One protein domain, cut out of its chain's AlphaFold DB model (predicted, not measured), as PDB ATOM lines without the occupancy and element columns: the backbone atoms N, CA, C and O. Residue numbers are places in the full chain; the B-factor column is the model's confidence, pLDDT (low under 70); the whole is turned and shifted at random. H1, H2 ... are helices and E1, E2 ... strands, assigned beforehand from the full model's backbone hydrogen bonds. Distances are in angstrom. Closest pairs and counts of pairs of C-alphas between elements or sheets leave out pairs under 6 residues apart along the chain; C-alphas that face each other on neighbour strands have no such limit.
ATOM      1  N   VAL A  31     -27.456  -9.325  21.078       88.06
ATOM      2  CA  VAL A  31     -27.371  -9.546  19.630       88.06
ATOM      3  C   VAL A  31     -25.959  -9.964  19.220       88.06
ATOM      4  O   VAL A  31     -25.816 -10.854  18.383       88.06
ATOM      5  N   GLU A  32     -24.913  -9.375  19.798       89.75
ATOM      6  CA  GLU A  32     -23.529  -9.799  19.541       89.75
ATOM      7  C   GLU A  32     -23.227 -11.191  20.114       89.75
ATOM      8  O   GLU A  32     -22.580 -12.006  19.451       89.75
ATOM      9  N   GLU A  33     -23.765 -11.520  21.293       92.06
ATOM     10  CA  GLU A  33     -23.695 -12.884  21.837       92.06
ATOM     11  C   GLU A  33     -24.397 -13.889  20.910       92.06
ATOM     12  O   GLU A  33     -23.827 -14.928  20.557       92.06
ATOM     13  N   LEU A  34     -25.595 -13.544  20.424       93.94
ATOM     14  CA  LEU A  34     -26.313 -14.364  19.455       93.94
ATOM     15  C   LEU A  34     -25.533 -14.520  18.143       93.94
ATOM     16  O   LEU A  34     -25.494 -15.622  17.600       93.94
ATOM     17  N   LYS A  35     -24.885 -13.463  17.637       93.94
ATOM     18  CA  LYS A  35     -24.044 -13.521  16.428       93.94
ATOM     19  C   LYS A  35     -22.876 -14.495  16.582       93.94
ATOM     20  O   LYS A  35     -22.594 -15.255  15.656       93.94
ATOM     21  N   ALA A  36     -22.231 -14.526  17.747       93.69
ATOM     22  CA  ALA A  36     -21.176 -15.498  18.025       93.69
ATOM     23  C   ALA A  36     -21.714 -16.943  18.010       93.69
ATOM     24  O   ALA A  36     -21.116 -17.828  17.391       93.69
ATOM     25  N   CYS A  37     -22.877 -17.189  18.621       94.31
ATOM     26  CA  CYS A  37     -23.548 -18.494  18.571       94.31
ATOM     27  C   CYS A  37     -23.971 -18.880  17.145       94.31
ATOM     28  O   CYS A  37     -23.746 -20.007  16.702       94.31
ATOM     29  N   ALA A  38     -24.514 -17.927  16.392       94.50
ATOM     30  CA  ALA A  38     -24.865 -18.066  14.986       94.50
ATOM     31  C   ALA A  38     -23.668 -18.479  14.119       94.50
ATOM     32  O   ALA A  38     -23.803 -19.366  13.270       94.50
ATOM     33  N   PHE A  39     -22.497 -17.878  14.350       94.12
ATOM     34  CA  PHE A  39     -21.273 -18.209  13.624       94.12
ATOM     35  C   PHE A  39     -20.779 -19.618  13.960       94.12
ATOM     36  O   PHE A  39     -20.374 -20.362  13.064       94.12
ATOM     37  N   ASN A  40     -20.890 -20.038  15.226       93.56
ATOM     38  CA  ASN A  40     -20.544 -21.401  15.632       93.56
ATOM     39  C   ASN A  40     -21.352 -22.458  14.869       93.56
ATOM     40  O   ASN A  40     -20.762 -23.428  14.395       93.56
ATOM     41  N   ILE A  41     -22.660 -22.250  14.668       94.88
ATOM     42  CA  ILE A  41     -23.487 -23.182  13.883       94.88
ATOM     43  C   ILE A  41     -22.969 -23.308  12.446       94.88
ATOM     44  O   ILE A  41     -22.863 -24.427  11.942       94.88
ATOM     45  N   VAL A  42     -22.623 -22.192  11.799       93.12
ATOM     46  CA  VAL A  42     -22.082 -22.185  10.428       93.12
ATOM     47  C   VAL A  42     -20.736 -22.909  10.362       93.12
ATOM     48  O   VAL A  42     -20.502 -23.710   9.458       93.12
ATOM     49  N   ARG A  43     -19.873 -22.693  11.359       89.00
ATOM     50  CA  ARG A  43     -18.558 -23.335  11.453       89.00
ATOM     51  C   ARG A  43     -18.639 -24.843  11.674       89.00
ATOM     52  O   ARG A  43     -17.834 -25.597  11.133       89.00
ATOM     53  N   GLU A  44     -19.608 -25.290  12.465       89.38
ATOM     54  CA  GLU A  44     -19.837 -26.711  12.741       89.38
ATOM     55  C   GLU A  44     -20.603 -27.423  11.622       89.38
ATOM     56  O   GLU A  44     -20.478 -28.641  11.477       89.38
ATOM     57  N   ASN A  45     -21.356 -26.676  10.808       90.69
ATOM     58  CA  ASN A  45     -22.180 -27.204   9.724       90.69
ATOM     59  C   ASN A  45     -21.903 -26.455   8.405       90.69
ATOM     60  O   ASN A  45     -22.749 -25.687   7.942       90.69
ATOM     61  N   PRO A  46     -20.740 -26.676   7.768       88.00
ATOM     62  CA  PRO A  46     -20.423 -26.050   6.486       88.00
ATOM     63  C   PRO A  46     -21.466 -26.381   5.412       88.00
ATOM     64  O   PRO A  46     -21.851 -27.542   5.245       88.00
ATOM     65  N   GLY A  47     -21.909 -25.371   4.662       87.81
ATOM     66  CA  GLY A  47     -22.901 -25.525   3.594       87.81
ATOM     67  C   GLY A  47     -24.342 -25.686   4.082       87.81
ATOM     68  O   GLY A  47     -25.208 -26.080   3.298       87.81
ATOM     69  N   ILE A  48     -24.608 -25.406   5.361       93.75
ATOM     70  CA  ILE A  48     -25.959 -25.365   5.917       93.75
ATOM     71  C   ILE A  48     -26.813 -24.299   5.222       93.75
ATOM     72  O   ILE A  48     -26.351 -23.195   4.914       93.75
ATOM     73  N   ASP A  49     -28.072 -24.641   4.973       94.25
ATOM     74  CA  ASP A  49     -29.062 -23.723   4.438       94.25
ATOM     75  C   ASP A  49     -29.677 -22.869   5.554       94.25
ATOM     76  O   ASP A  49     -29.659 -23.228   6.730       94.25
ATOM     77  N   ARG A  50     -30.286 -21.739   5.184       95.12
ATOM     78  CA  ARG A  50     -30.897 -20.819   6.155       95.12
ATOM     79  C   ARG A  50     -31.881 -21.522   7.095       95.12
ATOM     80  O   ARG A  50     -31.856 -21.269   8.291       95.12
ATOM     81  N   SER A  51     -32.754 -22.382   6.565       94.75
ATOM     82  CA  SER A  51     -33.751 -23.102   7.373       94.75
ATOM     83  C   SER A  51     -33.096 -23.998   8.418       94.75
ATOM     84  O   SER A  51     -33.428 -23.889   9.594       94.75
ATOM     85  N   GLY A  52     -32.143 -24.841   8.006       95.00
ATOM     86  CA  GLY A  52     -31.422 -25.708   8.930       95.00
ATOM     87  C   GLY A  52     -30.618 -24.917   9.959       95.00
ATOM     88  O   GLY A  52     -30.570 -25.301  11.125       95.00
ATOM     89  N   TRP A  53     -30.025 -23.791   9.555       97.00
ATOM     90  CA  TRP A  53     -29.285 -22.918  10.461       97.00
ATOM     91  C   TRP A  53     -30.194 -22.282  11.522       97.00
ATOM     92  O   TRP A  53     -29.854 -22.343  12.701       97.00
ATOM     93  N   ILE A  54     -31.374 -21.770  11.143       95.38
ATOM     94  CA  ILE A  54     -32.371 -21.242  12.094       95.38
ATOM     95  C   ILE A  54     -32.810 -22.335  13.077       95.38
ATOM     96  O   ILE A  54     -32.822 -22.107  14.288       95.38
ATOM     97  N   ASP A  55     -33.143 -23.524  12.569       95.50
ATOM     98  CA  ASP A  55     -33.610 -24.636  13.400       95.50
ATOM     99  C   ASP A  55     -32.545 -25.058  14.427       95.50
ATOM    100  O   ASP A  55     -32.854 -25.232  15.609       95.50
ATOM    101  N   LEU A  56     -31.279 -25.175  14.005       95.50
ATOM    102  CA  LEU A  56     -30.172 -25.515  14.904       95.50
ATOM    103  C   LEU A  56     -29.871 -24.403  15.908       95.50
ATOM    104  O   LEU A  56     -29.594 -24.709  17.066       95.50
ATOM    105  N   LEU A  57     -29.944 -23.137  15.501       94.75
ATOM    106  CA  LEU A  57     -29.705 -21.999  16.385       94.75
ATOM    107  C   LEU A  57     -30.760 -21.936  17.499       94.75
ATOM    108  O   LEU A  57     -30.402 -21.831  18.669       94.75
ATOM    109  N   ILE A  58     -32.042 -22.126  17.169       93.81
ATOM    110  CA  ILE A  58     -33.130 -22.206  18.159       93.81
ATOM    111  C   ILE A  58     -32.981 -23.445  19.056       93.81
ATOM    112  O   ILE A  58     -33.276 -23.390  20.248       93.81
ATOM    113  N   GLN A  59     -32.540 -24.577  18.501       94.56
ATOM    114  CA  GLN A  59     -32.394 -25.817  19.262       94.56
ATOM    115  C   GLN A  59     -31.213 -25.775  20.244       94.56
ATOM    116  O   GLN A  59     -31.329 -26.306  21.350       94.56
ATOM    117  N   GLN A  60     -30.079 -25.211  19.828       94.75
ATOM    118  CA  GLN A  60     -28.829 -25.236  20.595       94.75
ATOM    119  C   GLN A  60     -28.653 -24.013  21.495       94.75
ATOM    120  O   GLN A  60     -28.114 -24.156  22.590       94.75
ATOM    121  N   TYR A  61     -29.157 -22.852  21.069       94.38
ATOM    122  CA  TYR A  61     -29.007 -21.570  21.764       94.38
ATOM    123  C   TYR A  61     -30.364 -20.872  21.994       94.38
ATOM    124  O   TYR A  61     -30.564 -19.725  21.590       94.38
ATOM    125  N   PRO A  62     -31.351 -21.554  22.616       93.19
ATOM    126  CA  PRO A  62     -32.683 -20.984  22.810       93.19
ATOM    127  C   PRO A  62     -32.682 -19.764  23.739       93.19
ATOM    128  O   PRO A  62     -33.524 -18.888  23.574       93.19
ATOM    129  N   SER A  63     -31.776 -19.710  24.720       92.38
ATOM    130  CA  SER A  63     -31.638 -18.581  25.650       92.38
ATOM    131  C   SER A  63     -31.224 -17.313  24.920       92.38
ATOM    132  O   SER A  63     -31.902 -16.302  25.018       92.38
ATOM    133  N   GLU A  64     -30.179 -17.409  24.110       93.62
ATOM    134  CA  GLU A  64     -29.565 -16.308  23.380       93.62
ATOM    135  C   GLU A  64     -30.536 -15.752  22.331       93.62
ATOM    136  O   GLU A  64     -30.674 -14.541  22.175       93.62
ATOM    137  N   VAL A  65     -31.285 -16.634  21.656       91.50
ATOM    138  CA  VAL A  65     -32.351 -16.228  20.729       91.50
ATOM    139  C   VAL A  65     -33.464 -15.472  21.459       91.50
ATOM    140  O   VAL A  65     -33.943 -14.452  20.962       91.50
ATOM    141  N   VAL A  66     -33.885 -15.953  22.632       91.81
ATOM    142  CA  VAL A  66     -34.951 -15.311  23.414       91.81
ATOM    143  C   VAL A  66     -34.494 -13.986  24.017       91.81
ATOM    144  O   VAL A  66     -35.281 -13.039  24.049       91.81
ATOM    145  N   ASP A  67     -33.245 -13.897  24.454       90.88
ATOM    146  CA  ASP A  67     -32.680 -12.680  25.024       90.88
ATOM    147  C   ASP A  67     -32.508 -11.587  23.953       90.88
ATOM    148  O   ASP A  67     -32.749 -10.412  24.234       90.88
ATOM    149  N   ALA A  68     -32.189 -11.963  22.707       90.69
ATOM    150  CA  ALA A  68     -32.045 -11.028  21.591       90.69
ATOM    151  C   ALA A  68     -33.376 -10.638  20.913       90.69
ATOM    152  O   ALA A  68     -33.614  -9.455  20.661       90.69
ATOM    153  N   TYR A  69     -34.245 -11.609  20.602       89.69
ATOM    154  CA  TYR A  69     -35.438 -11.410  19.755       89.69
ATOM    155  C   TYR A  69     -36.769 -11.736  20.449       89.69
ATOM    156  O   TYR A  69     -37.848 -11.545  19.885       89.69
ATOM    157  N   GLY A  70     -36.734 -12.201  21.697       89.50
ATOM    158  CA  GLY A  70     -37.931 -12.535  22.460       89.50
ATOM    159  C   GLY A  70     -38.518 -13.906  22.115       89.50
ATOM    160  O   GLY A  70     -37.852 -14.818  21.642       89.50
ATOM    161  N   THR A  71     -39.804 -14.094  22.421       91.06
ATOM    162  CA  THR A  71     -40.451 -15.424  22.407       91.06
ATOM    163  C   THR A  71     -41.486 -15.608  21.302       91.06
ATOM    164  O   THR A  71     -42.075 -16.684  21.198       91.06
ATOM    165  N   ASN A  72     -41.744 -14.580  20.490       92.56
ATOM    166  CA  ASN A  72     -42.727 -14.649  19.414       92.56
ATOM    167  C   ASN A  72     -42.123 -15.369  18.197       92.56
ATOM    168  O   ASN A  72     -41.281 -14.785  17.520       92.56
ATOM    169  N   PRO A  73     -42.570 -16.589  17.846       87.44
ATOM    170  CA  PRO A  73     -41.908 -17.377  16.807       87.44
ATOM    171  C   PRO A  73     -41.920 -16.720  15.423       87.44
ATOM    172  O   PRO A  73     -41.008 -16.949  14.636       87.44
ATOM    173  N   GLY A  74     -42.948 -15.923  15.105       86.75
ATOM    174  CA  GLY A  74     -43.046 -15.254  13.807       86.75
ATOM    175  C   GLY A  74     -42.051 -14.105  13.655       86.75
ATOM    176  O   GLY A  74     -41.468 -13.949  12.587       86.75
ATOM    177  N   GLU A  75     -41.849 -13.338  14.727       89.88
ATOM    178  CA  GLU A  75     -40.877 -12.237  14.779       89.88
ATOM    179  C   GLU A  75     -39.457 -12.796  14.870       89.88
ATOM    180  O   GLU A  75     -38.630 -12.476  14.029       89.88
ATOM    181  N   VAL A  76     -39.220 -13.762  15.763       91.69
ATOM    182  CA  VAL A  76     -37.924 -14.445  15.898       91.69
ATOM    183  C   VAL A  76     -37.472 -15.057  14.572       91.69
ATOM    184  O   VAL A  76     -36.325 -14.889  14.176       91.69
ATOM    185  N   TYR A  77     -38.356 -15.752  13.847       91.44
ATOM    186  CA  TYR A  77     -37.987 -16.336  12.555       91.44
ATOM    187  C   TYR A  77     -37.675 -15.268  11.497       91.44
ATOM    188  O   TYR A  77     -36.771 -15.454  10.683       91.44
ATOM    189  N   HIS A  78     -38.425 -14.164  11.486       91.50
ATOM    190  CA  HIS A  78     -38.162 -13.035  10.596       91.50
ATOM    191  C   HIS A  78     -36.792 -12.416  10.894       91.50
ATOM    192  O   HIS A  78     -35.961 -12.312   9.996       91.50
ATOM    193  N   ASP A  79     -36.525 -12.103  12.158       92.50
ATOM    194  CA  ASP A  79     -35.299 -11.432  12.586       92.50
ATOM    195  C   ASP A  79     -34.066 -12.331  12.417       92.50
ATOM    196  O   ASP A  79     -33.016 -11.869  11.981       92.50
ATOM    197  N   LEU A  80     -34.202 -13.642  12.645       93.38
ATOM    198  CA  LEU A  80     -33.157 -14.616  12.320       93.38
ATOM    199  C   LEU A  80     -32.925 -14.739  10.810       93.38
ATOM    200  O   LEU A  80     -31.790 -14.906  10.368       93.38
ATOM    201  N   SER A  81     -33.981 -14.649   9.999       93.56
ATOM    202  CA  SER A  81     -33.825 -14.629   8.543       93.56
ATOM    203  C   SER A  81     -33.083 -13.381   8.069       93.56
ATOM    204  O   SER A  81     -32.339 -13.483   7.096       93.56
ATOM    205  N   ASP A  82     -33.284 -12.236   8.716       94.31
ATOM    206  CA  ASP A  82     -32.514 -11.023   8.436       94.31
ATOM    207  C   ASP A  82     -31.068 -11.182   8.922       94.31
ATOM    208  O   ASP A  82     -30.138 -10.871   8.177       94.31
ATOM    209  N   LEU A  83     -30.866 -11.757  10.117       94.06
ATOM    210  CA  LEU A  83     -29.545 -12.044  10.681       94.06
ATOM    211  C   LEU A  83     -28.693 -12.904   9.744       94.06
ATOM    212  O   LEU A  83     -27.515 -12.618   9.583       94.06
ATOM    213  N   TRP A  84     -29.278 -13.906   9.085       96.25
ATOM    214  CA  TRP A  84     -28.582 -14.771   8.123       96.25
ATOM    215  C   TRP A  84     -27.856 -14.003   7.003       96.25
ATOM    216  O   TRP A  84     -26.790 -14.415   6.538       96.25
ATOM    217  N   GLU A  85     -28.424 -12.872   6.584       95.31
ATOM    218  CA  GLU A  85     -27.873 -12.012   5.535       95.31
ATOM    219  C   GLU A  85     -26.965 -10.904   6.097       95.31
ATOM    220  O   GLU A  85     -26.307 -10.200   5.328       95.31
ATOM    221  N   MET A  86     -26.900 -10.732   7.423       92.25
ATOM    222  CA  MET A  86     -26.041  -9.731   8.055       92.25
ATOM    223  C   MET A  86     -24.575 -10.143   8.020       92.25
ATOM    224  O   MET A  86     -24.230 -11.314   8.175       92.25
ATOM    225  N   GLU A  87     -23.709  -9.143   7.874       92.25
ATOM    226  CA  GLU A  87     -22.265  -9.321   7.936       92.25
ATOM    227  C   GLU A  87     -21.803  -9.611   9.367       92.25
ATOM    228  O   GLU A  87     -22.221  -8.968  10.335       92.25
ATOM    229  N   TYR A  88     -20.889 -10.565   9.474       91.94
ATOM    230  CA  TYR A  88     -20.193 -10.937  10.689       91.94
ATOM    231  C   TYR A  88     -18.702 -11.047  10.392       91.94
ATOM    232  O   TYR A  88     -18.303 -11.608   9.363       91.94
ATOM    233  N   SER A  89     -17.885 -10.499  11.292       92.12
ATOM    234  CA  SER A  89     -16.438 -10.643  11.208       92.12
ATOM    235  C   SER A  89     -15.990 -11.856  11.995       92.12
ATOM    236  O   SER A  89     -16.264 -11.941  13.192       92.12
ATOM    237  N   ASP A  90     -15.281 -12.765  11.338       88.25
ATOM    238  CA  ASP A  90     -14.656 -13.881  12.034       88.25
ATOM    239  C   ASP A  90     -13.563 -13.350  12.988       88.25
ATOM    240  O   ASP A  90     -12.641 -12.660  12.538       88.25
ATOM    241  N   PRO A  91     -13.631 -13.648  14.300       84.00
ATOM    242  CA  PRO A  91     -12.635 -13.198  15.267       84.00
ATOM    243  C   PRO A  91     -11.202 -13.660  14.973       84.00
ATOM    244  O   PRO A  91     -10.265 -13.022  15.454       84.00
ATOM    245  N   GLU A  92     -11.019 -14.761  14.234       81.19
ATOM    246  CA  GLU A  92      -9.694 -15.319  13.936       81.19
ATOM    247  C   GLU A  92      -9.069 -14.705  12.678       81.19
ATOM    248  O   GLU A  92      -7.908 -14.284  12.700       81.19
ATOM    249  N   THR A  93      -9.824 -14.645  11.581       80.62
ATOM    250  CA  THR A  93      -9.328 -14.131  10.293       80.62
ATOM    251  C   THR A  93      -9.526 -12.624  10.124       80.62
ATOM    252  O   THR A  93      -8.846 -12.008   9.301       80.62
ATOM    253  N   HIS A  94     -10.419 -12.012  10.911       84.81
ATOM    254  CA  HIS A  94     -10.883 -10.625  10.767       84.81
ATOM    255  C   HIS A  94     -11.481 -10.302   9.388       84.81
ATOM    256  O   HIS A  94     -11.624  -9.132   9.016       84.81
ATOM    257  N   GLU A  95     -11.838 -11.329   8.621       85.62
ATOM    258  CA  GLU A  95     -12.565 -11.174   7.371       85.62
ATOM    259  C   GLU A  95     -14.047 -10.950   7.664       85.62
ATOM    260  O   GLU A  95     -14.550 -11.330   8.721       85.62
ATOM    261  N   TRP A  96     -14.732 -10.278   6.743       90.94
ATOM    262  CA  TRP A  96     -16.148  -9.945   6.856       90.94
ATOM    263  C   TRP A  96     -16.919 -10.706   5.793       90.94
ATOM    264  O   TRP A  96     -16.562 -10.662   4.614       90.94
ATOM    265  N   ASN A  97     -17.986 -11.377   6.204       91.62
ATOM    266  CA  ASN A  97     -18.907 -12.033   5.287       91.62
ATOM    267  C   ASN A  97     -20.284 -12.171   5.941       91.62
ATOM    268  O   ASN A  97     -20.397 -12.055   7.161       91.62
ATOM    269  N   SER A  98     -21.334 -12.426   5.162       94.56
ATOM    270  CA  SER A  98     -22.629 -12.785   5.749       94.56
ATOM    271  C   SER A  98     -22.599 -14.203   6.310       94.56
ATOM    272  O   SER A  98     -21.756 -15.001   5.905       94.56
ATOM    273  N   PHE A  99     -23.518 -14.575   7.205       92.75
ATOM    274  CA  PHE A  99     -23.609 -15.977   7.651       92.75
ATOM    275  C   PHE A  99     -23.886 -16.930   6.480       92.75
ATOM    276  O   PHE A  99     -23.309 -18.018   6.419       92.75
ATOM    277  N   ALA A 100     -24.678 -16.484   5.499       93.75
ATOM    278  CA  ALA A 100     -24.847 -17.174   4.224       93.75
ATOM    279  C   ALA A 100     -23.517 -17.371   3.482       93.75
ATOM    280  O   ALA A 100     -23.186 -18.486   3.073       93.75
ATOM    281  N   GLY A 101     -22.740 -16.296   3.345       92.38
ATOM    282  CA  GLY A 101     -21.443 -16.325   2.682       92.38
ATOM    283  C   GLY A 101     -20.419 -17.164   3.438       92.38
ATOM    284  O   GLY A 101     -19.663 -17.898   2.810       92.38
ATOM    285  N   TRP A 102     -20.435 -17.144   4.770       92.25
ATOM    286  CA  TRP A 102     -19.615 -18.008   5.613       92.25
ATOM    287  C   TRP A 102     -19.971 -19.483   5.439       92.25
ATOM    288  O   TRP A 102     -19.074 -20.317   5.352       92.25
ATOM    289  N   SER A 103     -21.259 -19.812   5.330       91.38
ATOM    290  CA  SER A 103     -21.706 -21.187   5.089       91.38
ATOM    291  C   SER A 103     -21.187 -21.724   3.758       91.38
ATOM    292  O   SER A 103     -20.656 -22.836   3.704       91.38
ATOM    293  N   GLU A 104     -21.269 -20.921   2.695       89.75
ATOM    294  CA  GLU A 104     -20.735 -21.286   1.380       89.75
ATOM    295  C   GLU A 104     -19.201 -21.316   1.367       89.75
ATOM    296  O   GLU A 104     -18.606 -22.263   0.845       89.75
ATOM    297  N   TYR A 105     -18.555 -20.319   1.973       86.94
ATOM    298  CA  TYR A 105     -17.103 -20.229   2.081       86.94
ATOM    299  C   TYR A 105     -16.536 -21.455   2.792       86.94
ATOM    300  O   TYR A 105     -15.714 -22.157   2.221       86.94
ATOM    301  N   LEU A 106     -17.037 -21.805   3.976       84.19
ATOM    302  CA  LEU A 106     -16.550 -22.971   4.718       84.19
ATOM    303  C   LEU A 106     -16.872 -24.301   4.022       84.19
ATOM    304  O   LEU A 106     -16.169 -25.290   4.231       84.19
ATOM    305  N   ALA A 107     -17.911 -24.346   3.181       83.44
ATOM    306  CA  ALA A 107     -18.195 -25.511   2.345       83.44
ATOM    307  C   ALA A 107     -17.229 -25.652   1.157       83.44
ATOM    308  O   ALA A 107     -17.091 -26.747   0.607       83.44
ATOM    309  N   THR A 108     -16.598 -24.556   0.730       79.00
ATOM    310  CA  THR A 108     -15.782 -24.495  -0.491       79.00
ATOM    311  C   THR A 108     -14.303 -24.200  -0.246       79.00
ATOM    312  O   THR A 108     -13.504 -24.436  -1.153       79.00
ATOM    313  N   ASP A 109     -13.921 -23.756   0.955       73.50
ATOM    314  CA  ASP A 109     -12.551 -23.420   1.339       73.50
ATOM    315  C   ASP A 109     -11.666 -24.684   1.327       73.50
ATOM    316  O   ASP A 109     -11.875 -25.601   2.132       73.50
ATOM    317  N   PRO A 110     -10.674 -24.768   0.417       71.12
ATOM    318  CA  PRO A 110      -9.778 -25.912   0.310       71.12
ATOM    319  C   PRO A 110      -9.044 -26.252   1.608       71.12
ATOM    320  O   PRO A 110      -8.820 -27.436   1.863       71.12
TER     321      PRO A 110
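What this domain is: This is residues 31 to 110 of the 138 residues of an uncharacterized protein of Muribaculaceae bacterium Isolate-037 (Harlan) (UniProt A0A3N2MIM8). Two helices, H1 and H4, are bridged by H2 and H3, which touch both of them, while H5 runs alongside the later part of H1. A small two-stranded hairpin, E1 and E2, joins H4 to H5 near H1. The helices mostly cross one another. The printed part has 80 residues, with five named helices and two named strands in the order H1 H2 H3 H4 E1 E2 H5; the sheet, E1 - E2, is antiparallel and the class is mostly helix. The whole is compact, with a radius of gyration of the C-alphas of 11.9 A, yet elongated, spanning 39 by 21 by 19 A.

How they stand to each other: H1, residues 31 to 44, touches H2, residues 50 to 60, with its residues 37 to 42 alone; the closest C-alphas, of Ala 38 and Leu 57, are 6.4 A apart, and the tilt of 71 degrees is only just about perpendicular. With residues 31 to 34 alone H1 touches H3, residues 62 to 69, at a steep tilt of 47 degrees, opposite ways; the closest C-alphas, of Val 31 and Ala 68, are 5.3 A apart. H4, residues 73 to 85, touches H2 at a steep tilt of 62 degrees, opposite ways, closest at the C-alphas of Ile 54 and Leu 80, 6.7 A. With residues 75 to 79 alone H4 touches H3, about perpendicular at 83 degrees, closest at the C-alphas of Tyr 69 and Val 76, 5.5 A. H1 and H4 are near each other, with 9 pairs of C-alphas within 10 A. E1, residues 87 to 89, and E2, residues 96 to 98, form an antiparallel hairpin; N 88 and O 97 are 2.8 A apart, within hydrogen-bond range. H5, residues 99 to 108, touches residues 38 to 43 of H1 at a shallow tilt of 20 degrees, the same way, closest at the C-alphas of Val 42 and Ser 103, 5.4 A. H4 and H5 touch only at their ends, closest at the C-alphas of Trp 84 and Phe 99, 5.1 A. H3 and H5 are apart. Every O i to N i+4 pair is within hydrogen-bond range in H1, H2, H3 and H5, and 8 of 9 in H4.

Where its parts are: H1 begins at C-alpha 31 (-27.371, -9.546, 19.630) and is 20.0 A long. H2 measures 15.2 A, H3 10.4 A and H4 18.8 A, the last ending at C-alpha 85 (-27.873, -12.012, 5.535). E1 measures 6.8 A and E2 7.2 A. H5, 14.1 A long, ends at C-alpha 108 (-15.782, -24.495, -0.491).

The domain as a whole: The two C-alphas farthest apart, of Asn 72 and Pro 110, are 39.7 A apart. The printed part has no cut and no long link. Its mean pLDDT is 90.9, and no printed residue is under 70.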